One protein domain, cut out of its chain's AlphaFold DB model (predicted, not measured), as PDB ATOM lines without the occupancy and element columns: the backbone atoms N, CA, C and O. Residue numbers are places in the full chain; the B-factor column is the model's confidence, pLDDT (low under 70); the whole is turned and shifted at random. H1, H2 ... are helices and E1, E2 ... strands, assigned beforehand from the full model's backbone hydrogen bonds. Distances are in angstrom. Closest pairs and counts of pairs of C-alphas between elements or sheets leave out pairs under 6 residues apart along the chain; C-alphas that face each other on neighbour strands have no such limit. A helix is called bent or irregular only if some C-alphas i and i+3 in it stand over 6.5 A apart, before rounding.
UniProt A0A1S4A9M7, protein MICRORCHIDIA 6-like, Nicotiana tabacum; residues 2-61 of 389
ATOM      1  N   ILE A   2     179.871 172.992 204.374       78.44
ATOM      2  CA  ILE A   2     180.255 171.780 205.113       78.44
ATOM      3  C   ILE A   2     179.461 171.811 206.419       78.44
ATOM      4  O   ILE A   2     179.525 172.802 207.141       78.44
ATOM      5  N   GLN A   3     178.668 170.772 206.664       82.69
ATOM      6  CA  GLN A   3     177.808 170.637 207.839       82.69
ATOM      7  C   GLN A   3     177.764 169.163 208.236       82.69
ATOM      8  O   GLN A   3     177.706 168.286 207.371       82.69
ATOM      9  N   VAL A   4     177.822 168.903 209.537       83.38
ATOM     10  CA  VAL A   4     177.770 167.566 210.126       83.38
ATOM     11  C   VAL A   4     176.792 167.630 211.292       83.38
ATOM     12  O   VAL A   4     176.814 168.586 212.063       83.38
ATOM     13  N   GLU A   5     175.899 166.647 211.369       84.94
ATOM     14  CA  GLU A   5     174.765 166.634 212.291       84.94
ATOM     15  C   GLU A   5     174.815 165.389 213.168       84.94
ATOM     16  O   GLU A   5     174.895 164.263 212.664       84.94
ATOM     17  N   TYR A   6     174.738 165.621 214.477       84.31
ATOM     18  CA  TYR A   6     174.774 164.597 215.507       84.31
ATOM     19  C   TYR A   6     173.549 164.693 216.417       84.31
ATOM     20  O   TYR A   6     173.128 165.786 216.793       84.31
ATOM     21  N   GLU A   7     173.026 163.541 216.820       83.81
ATOM     22  CA  GLU A   7     172.041 163.379 217.885       83.81
ATOM     23  C   GLU A   7     172.765 162.963 219.168       83.81
ATOM     24  O   GLU A   7     173.516 161.984 219.168       83.81
ATOM     25  N   PHE A   8     172.548 163.687 220.268       81.12
ATOM     26  CA  PHE A   8     173.043 163.274 221.579       81.12
ATOM     27  C   PHE A   8     172.029 162.361 222.269       81.12
ATOM     28  O   PHE A   8     170.934 162.793 222.637       81.12
ATOM     29  N   ILE A   9     172.403 161.103 222.499       80.31
ATOM     30  CA  ILE A   9     171.550 160.137 223.192       80.31
ATOM     31  C   ILE A   9     171.882 160.154 224.684       80.31
ATOM     32  O   ILE A   9     172.779 159.452 225.160       80.31
ATOM     33  N   SER A  10     171.096 160.919 225.444       74.69
ATOM     34  CA  SER A  10     171.248 161.095 226.898       74.69
ATOM     35  C   SER A  10     171.207 159.790 227.705       74.69
ATOM     36  O   SER A  10     171.810 159.713 228.772       74.69
ATOM     37  N   THR A  11     170.557 158.737 227.197       75.50
ATOM     38  CA  THR A  11     170.491 157.417 227.852       75.50
ATOM     39  C   THR A  11     171.761 156.579 227.697       75.50
ATOM     40  O   THR A  11     171.962 155.643 228.468       75.50
ATOM     41  N   THR A  12     172.618 156.889 226.717       75.38
ATOM     42  CA  THR A  12     173.875 156.159 226.460       75.38
ATOM     43  C   THR A  12     175.122 157.030 226.603       75.38
ATOM     44  O   THR A  12     176.227 156.489 226.638       75.38
ATOM     45  N   GLY A  13     174.961 158.356 226.685       71.50
ATOM     46  CA  GLY A  13     176.064 159.319 226.705       71.50
ATOM     47  C   GLY A  13     176.849 159.363 225.392       71.50
ATOM     48  O   GLY A  13     178.029 159.706 225.405       71.50
ATOM     49  N   LYS A  14     176.233 158.956 224.274       77.38
ATOM     50  CA  LYS A  14     176.881 158.856 222.961       77.38
ATOM     51  C   LYS A  14     176.226 159.757 221.927       77.38
ATOM     52  O   LYS A  14     175.024 160.009 221.966       77.38
ATOM     53  N   TRP A  15     177.051 160.185 220.980       78.56
ATOM     54  CA  TRP A  15     176.650 160.909 219.786       78.56
ATOM     55  C   TRP A  15     176.408 159.921 218.638       78.56
ATOM     56  O   TRP A  15     177.256 159.066 218.379       78.56
ATOM     57  N   ASN A  16     175.277 160.054 217.949       77.81
ATOM     58  CA  ASN A  16     174.934 159.299 216.741       77.81
ATOM     59  C   ASN A  16     174.834 160.248 215.538       77.81
ATOM     60  O   ASN A  16     174.373 161.375 215.680       77.81
ATOM     61  N   SER A  17     175.221 159.804 214.346       76.50
ATOM     62  CA  SER A  17     175.075 160.578 213.108       76.50
ATOM     63  C   SER A  17     173.636 160.531 212.570       76.50
ATOM     64  O   SER A  17     173.037 159.461 212.494       76.50
ATOM     65  N   ILE A  18     173.077 161.686 212.180       70.62
ATOM     66  CA  ILE A  18     171.687 161.785 211.666       70.62
ATOM     67  C   ILE A  18     171.637 161.792 210.123       70.62
ATOM     68  O   ILE A  18     170.656 161.381 209.504       70.62
ATOM     69  N   CYS A  19     172.695 162.285 209.478       63.03
ATOM     70  CA  CYS A  19     172.729 162.537 208.037       63.03
ATOM     71  C   CYS A  19     172.938 161.264 207.183       63.03
ATOM     72  O   CYS A  19     173.544 160.301 207.655       63.03
ATOM     73  N   PRO A  20     172.555 161.277 205.885       63.94
ATOM     74  CA  PRO A  20     172.896 160.211 204.941       63.94
ATOM     75  C   PRO A  20     174.409 159.956 204.918       63.94
ATOM     76  O   PRO A  20     175.186 160.877 204.637       63.94
ATOM     77  N   GLU A  21     174.813 158.709 205.191       66.00
ATOM     78  CA  GLU A  21     176.194 158.321 205.536       66.00
ATOM     79  C   GLU A  21     177.251 158.947 204.618       66.00
ATOM     80  O   GLU A  21     178.257 159.475 205.079       66.00
ATOM     81  N   GLN A  22     177.010 158.949 203.307       71.38
ATOM     82  CA  GLN A  22     178.002 159.369 202.320       71.38
ATOM     83  C   GLN A  22     178.271 160.885 202.316       71.38
ATOM     84  O   GLN A  22     179.399 161.306 202.059       71.38
ATOM     85  N   HIS A  23     177.278 161.720 202.643       76.94
ATOM     86  CA  HIS A  23     177.495 163.163 202.825       76.94
ATOM     87  C   HIS A  23     178.108 163.468 204.194       76.94
ATOM     88  O   HIS A  23     179.000 164.314 204.282       76.94
ATOM     89  N   PHE A  24     177.675 162.747 205.233       83.00
ATOM     90  CA  PHE A  24     178.222 162.852 206.584       83.00
ATOM     91  C   PHE A  24     179.724 162.526 206.606       83.00
ATOM     92  O   PHE A  24     180.523 163.370 207.004       83.00
ATOM     93  N   VAL A  25     180.123 161.355 206.094       83.19
ATOM     94  CA  VAL A  25     181.521 160.885 206.082       83.19
ATOM     95  C   VAL A  25     182.426 161.825 205.283       83.19
ATOM     96  O   VAL A  25     183.521 162.151 205.738       83.19
ATOM     97  N   ASN A  26     181.969 162.321 204.130       86.62
ATOM     98  CA  ASN A  26     182.743 163.272 203.327       86.62
ATOM     99  C   ASN A  26     182.932 164.620 204.048       86.62
ATOM    100  O   ASN A  26     184.044 165.147 204.075       86.62
ATOM    101  N   ASN A  27     181.877 165.166 204.660       89.25
ATOM    102  CA  ASN A  27     181.959 166.429 205.399       89.25
ATOM    103  C   ASN A  27     182.800 166.294 206.677       89.25
ATOM    104  O   ASN A  27     183.605 167.179 206.964       89.25
ATOM    105  N   LEU A  28     182.658 165.188 207.414       87.69
ATOM    106  CA  LEU A  28     183.458 164.896 208.602       87.69
ATOM    107  C   LEU A  28     184.937 164.732 208.238       87.69
ATOM    108  O   LEU A  28     185.774 165.391 208.843       87.69
ATOM    109  N   SER A  29     185.257 163.954 207.201       89.56
ATOM    110  CA  SER A  29     186.630 163.796 206.693       89.56
ATOM    111  C   SER A  29     187.272 165.144 206.338       89.56
ATOM    112  O   SER A  29     188.385 165.436 206.775       89.56
ATOM    113  N   LEU A  30     186.538 166.027 205.648       90.75
ATOM    114  CA  LEU A  30     187.001 167.389 205.362       90.75
ATOM    115  C   LEU A  30     187.211 168.222 206.638       90.75
ATOM    116  O   LEU A  30     188.208 168.937 206.730       90.75
ATOM    117  N   MET A  31     186.329 168.138 207.638       89.25
ATOM    118  CA  MET A  31     186.559 168.837 208.909       89.25
ATOM    119  C   MET A  31     187.774 168.283 209.661       89.25
ATOM    120  O   MET A  31     188.583 169.072 210.140       89.25
ATOM    121  N   LEU A  32     187.952 166.964 209.735       91.12
ATOM    122  CA  LEU A  32     189.090 166.356 210.435       91.12
ATOM    123  C   LEU A  32     190.432 166.614 209.726       91.12
ATOM    124  O   LEU A  32     191.473 166.672 210.376       91.12
ATOM    125  N   GLN A  33     190.411 166.807 208.403       92.44
ATOM    126  CA  GLN A  33     191.595 167.155 207.616       92.44
ATOM    127  C   GLN A  33     191.999 168.633 207.748       92.44
ATOM    128  O   GLN A  33     193.192 168.931 207.766       92.44
ATOM    129  N   TRP A  34     191.030 169.556 207.781       91.12
ATOM    130  CA  TRP A  34     191.293 170.999 207.648       91.12
ATOM    131  C   TRP A  34     191.059 171.821 208.923       91.12
ATOM    132  O   TRP A  34     191.495 172.969 208.974       91.12
ATOM    133  N   SER A  35     190.394 171.271 209.944       91.56
ATOM    134  CA  SER A  35     190.188 171.936 211.240       91.56
ATOM    135  C   SER A  35     191.327 171.650 212.238       91.56
ATOM    136  O   SER A  35     192.158 170.775 211.996       91.56
ATOM    137  N   PRO A  36     191.356 172.322 213.407       92.06
ATOM    138  CA  PRO A  36     192.297 172.010 214.488       92.06
ATOM    139  C   PRO A  36     192.107 170.629 215.143       92.06
ATOM    140  O   PRO A  36     192.908 170.258 215.999       92.06
ATOM    141  N   PHE A  37     191.046 169.889 214.802       92.38
ATOM    142  CA  PHE A  37     190.682 168.622 215.437       92.38
ATOM    143  C   PHE A  37     190.895 167.461 214.467       92.38
ATOM    144  O   PHE A  37     190.123 167.282 213.534       92.38
ATOM    145  N   SER A  38     191.927 166.650 214.705       90.50
ATOM    146  CA  SER A  38     192.258 165.506 213.840       90.50
ATOM    147  C   SER A  38     191.446 164.237 214.126       90.50
ATOM    148  O   SER A  38     191.582 163.261 213.394       90.50
ATOM    149  N   THR A  39     190.627 164.216 215.186       91.88
ATOM    150  CA  THR A  39     189.750 163.081 215.517       91.88
ATOM    151  C   THR A  39     188.346 163.550 215.892       91.88
ATOM    152  O   THR A  39     188.146 164.678 216.353       91.88
ATOM    153  N   GLU A  40     187.369 162.670 215.689       89.38
ATOM    154  CA  GLU A  40     185.959 162.932 215.974       89.38
ATOM    155  C   GLU A  40     185.711 163.148 217.474       89.38
ATOM    156  O   GLU A  40     184.978 164.056 217.858       89.38
ATOM    157  N   GLU A  41     186.399 162.406 218.343       88.69
ATOM    158  CA  GLU A  41     186.290 162.552 219.797       88.69
ATOM    159  C   GLU A  41     186.807 163.919 220.266       88.69
ATOM    160  O   GLU A  41     186.221 164.535 221.155       88.69
ATOM    161  N   ALA A  42     187.885 164.428 219.655       90.31
ATOM    162  CA  ALA A  42     188.435 165.746 219.973       90.31
ATOM    163  C   ALA A  42     187.503 166.896 219.545       90.31
ATOM    164  O   ALA A  42     187.471 167.935 220.213       90.31
ATOM    165  N   LEU A  43     186.745 166.693 218.460       89.19
ATOM    166  CA  LEU A  43     185.708 167.605 217.982       89.19
ATOM    167  C   LEU A  43     184.465 167.559 218.884       89.19
ATOM    168  O   LEU A  43     184.019 168.605 219.352       89.19
ATOM    169  N   LEU A  44     183.929 166.368 219.165       88.25
ATOM    170  CA  LEU A  44     182.731 166.187 219.995       88.25
ATOM    171  C   LEU A  44     182.944 166.690 221.428       88.25
ATOM    172  O   LEU A  44     182.061 167.343 221.978       88.25
ATOM    173  N   LYS A  45     184.156 166.531 221.977       89.81
ATOM    174  CA  LYS A  45     184.559 167.108 223.271       89.81
ATOM    175  C   LYS A  45     184.431 168.641 223.344       89.81
ATOM    176  O   LYS A  45     184.424 169.211 224.430       89.81
ATOM    177  N   GLN A  46     184.319 169.344 222.212       89.12
ATOM    178  CA  GLN A  46     184.031 170.785 222.204       89.12
ATOM    179  C   GLN A  46     182.565 171.125 222.504       89.12
ATOM    180  O   GLN A  46     182.251 172.300 222.702       89.12
ATOM    181  N   LEU A  47     181.669 170.139 222.512       87.88
ATOM    182  CA  LEU A  47     180.242 170.333 222.772       87.88
ATOM    183  C   LEU A  47     179.883 170.100 224.248       87.88
ATOM    184  O   LEU A  47     178.927 170.705 224.729       87.88
ATOM    185  N   ASP A  48     180.683 169.308 224.970       86.88
ATOM    186  CA  ASP A  48     180.421 168.864 226.349       86.88
ATOM    187  C   ASP A  48     180.099 170.017 227.327       86.88
ATOM    188  O   ASP A  48     179.178 169.897 228.132       86.88
ATOM    189  N   ASP A  49     180.801 171.158 227.244       84.44
ATOM    190  CA  ASP A  49     180.600 172.283 228.181       84.44
ATOM    191  C   ASP A  49     179.492 173.281 227.764       84.44
ATOM    192  O   ASP A  49     179.345 174.327 228.398       84.44
ATOM    193  N   ILE A  50     178.757 173.038 226.668       86.81
ATOM    194  CA  ILE A  50     177.763 173.999 226.137       86.81
ATOM    195  C   ILE A  50     176.397 173.871 226.840       86.81
ATOM    196  O   ILE A  50     175.677 174.862 226.962       86.81
ATOM    197  N   GLY A  51     176.051 172.676 227.330       85.56
ATOM    198  CA  GLY A  51     174.716 172.364 227.853       85.56
ATOM    199  C   GLY A  51     173.662 172.201 226.749       85.56
ATOM    200  O   GLY A  51     173.997 172.045 225.577       85.56
ATOM    201  N   ASP A  52     172.379 172.243 227.123       86.31
ATOM    202  CA  ASP A  52     171.258 171.903 226.226       86.31
ATOM    203  C   ASP A  52     171.162 172.806 224.981       86.31
ATOM    204  O   ASP A  52     170.759 172.359 223.903       86.31
ATOM    205  N   HIS A  53     171.514 174.089 225.120       89.88
ATOM    206  CA  HIS A  53     171.405 175.100 224.069       89.88
ATOM    207  C   HIS A  53     172.584 176.078 224.112       89.88
ATOM    208  O   HIS A  53     172.781 176.787 225.097       89.88
ATOM    209  N   GLY A  54     173.314 176.205 223.003       92.19
ATOM    210  CA  GLY A  54     174.357 177.217 222.865       92.19
ATOM    211  C   GLY A  54     175.131 177.111 221.556       92.19
ATOM    212  O   GLY A  54     174.756 176.388 220.636       92.19
ATOM    213  N   SER A  55     176.212 177.880 221.441       93.12
ATOM    214  CA  SER A  55     177.073 177.886 220.255       93.12
ATOM    215  C   SER A  55     178.514 178.176 220.657       93.12
ATOM    216  O   SER A  55     178.781 179.173 221.326       93.12
ATOM    217  N   ARG A  56     179.455 177.336 220.214       93.00
ATOM    218  CA  ARG A  56     180.898 177.557 220.370       93.00
ATOM    219  C   ARG A  56     181.490 177.931 219.014       93.00
ATOM    220  O   ARG A  56     181.364 177.180 218.054       93.00
ATOM    221  N   ILE A  57     182.126 179.097 218.941       94.69
ATOM    222  CA  ILE A  57     182.821 179.578 217.740       94.69
ATOM    223  C   ILE A  57     184.321 179.481 218.007       94.69
ATOM    224  O   ILE A  57     184.808 180.026 218.997       94.69
ATOM    225  N   ILE A  58     185.046 178.792 217.128       93.44
ATOM    226  CA  ILE A  58     186.495 178.599 217.234       93.44
ATOM    227  C   ILE A  58     187.144 179.223 216.003       93.44
ATOM    228  O   ILE A  58     186.911 178.786 214.878       93.44
ATOM    229  N   ILE A  59     187.949 180.260 216.228       94.81
ATOM    230  CA  ILE A  59     188.730 180.941 215.195       94.81
ATOM    231  C   ILE A  59     190.192 180.543 215.405       94.81
ATOM    232  O   ILE A  59     190.726 180.674 216.504       94.81
ATOM    233  N   TYR A  60     190.818 180.033 214.351       93.62
ATOM    234  CA  TYR A  60     192.209 179.577 214.320       93.62
ATOM    235  C   TYR A  60     192.903 180.163 213.086       93.62
ATOM    236  O   TYR A  60     192.251 180.811 212.267       93.62
ATOM    237  N   ASN A  61     194.222 179.970 212.968       92.06
ATOM    238  CA  ASN A  61     195.061 180.660 211.979       92.06
ATOM    239  C   ASN A  61     194.884 182.189 212.066       92.06
ATOM    240  O   ASN A  61     194.574 182.858 211.081       92.06
TER     241      ASN A  61
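This is residues 2 to 61 of the 389 residues of the protein "protein MICRORCHIDIA 6-like" of Nicotiana tabacum (UniProt A0A1S4A9M7). The model is a small, loosely joined triangle of three parts with few contacts among them: a short two-stranded hairpin of E1 and E2 at one corner, the helix H1 at another, and the short helix H2 at the third. Residues 2 to 5 run from beside H1 to E1, and the long tail of residues 45 to 61, with no named element, leaves H2, swings out and folds back to end at Asn 61, far from the hairpin's turn at Thr 11. The printed part has 60 residues, with E1, E2, H1 and H2 in that order along the chain; the sheet, E1 - E2, is antiparallel. The class is mixed, helices and strands, though under half of the residues are in named elements. The whole is only just compact, close to loose, with a radius of gyration of the C-alphas of 12.0 A and spans of 33 by 27 by 17 A.

The sheet is the hairpin of E1, residues 6 to 9, and E2, residues 14 to 17, antiparallel with 145 degrees between their directions. C-alphas 6 and 17 face each other at 4.7 A, and C-alphas 9 and 14 at 5.5 A. Within hydrogen-bond range are N 7 and O 16, at 2.8 A, and N 9 and O 14, at 2.9 A. A tight link of 3 residues joins E2 to H1, residues 21 to 34; their closest C-alphas, those of Ser 17 and Phe 24, are 7.6 A apart. H1 and H2, residues 40 to 44, are close but not clearly touching: their closest C-alphas, those of Leu 32 and Glu 40, are 7.2 A apart. E1 is apart from H1 and from H2. E2 and H2 are only just apart, with their closest C-alphas at 8.1 A. In H1 and H2 every O i to N i+4 pair is within hydrogen-bond range.

E1 begins at C-alpha 6 (174.774, 164.597, 215.507) and measures 9.5 A from first to last C-alpha. E2, Lys 14 to Ser 17, measures 10.2 A. H1, the longest helix, measures 19.8 A from Glu 21 to Trp 34, where its last C-alpha stands at (191.293, 170.999, 207.648). H2, Glu 40 to Leu 44, measures 6.1 A and ends at C-alpha 44 (182.731, 166.187, 219.995). Neither helix is bent.

The two C-alphas farthest apart are those of Thr 11 and Asn 61, at 37.4 A. The printed part has no cut. The links E1 to E2, E2 to H1 and H1 to H2 are tight. The C-alphas of residues 45 to 61 lie 8 to 20 A from the mean of the C-alphas. The mean pLDDT of the printed part is 84.8, and residues 19 to 21 are under 70.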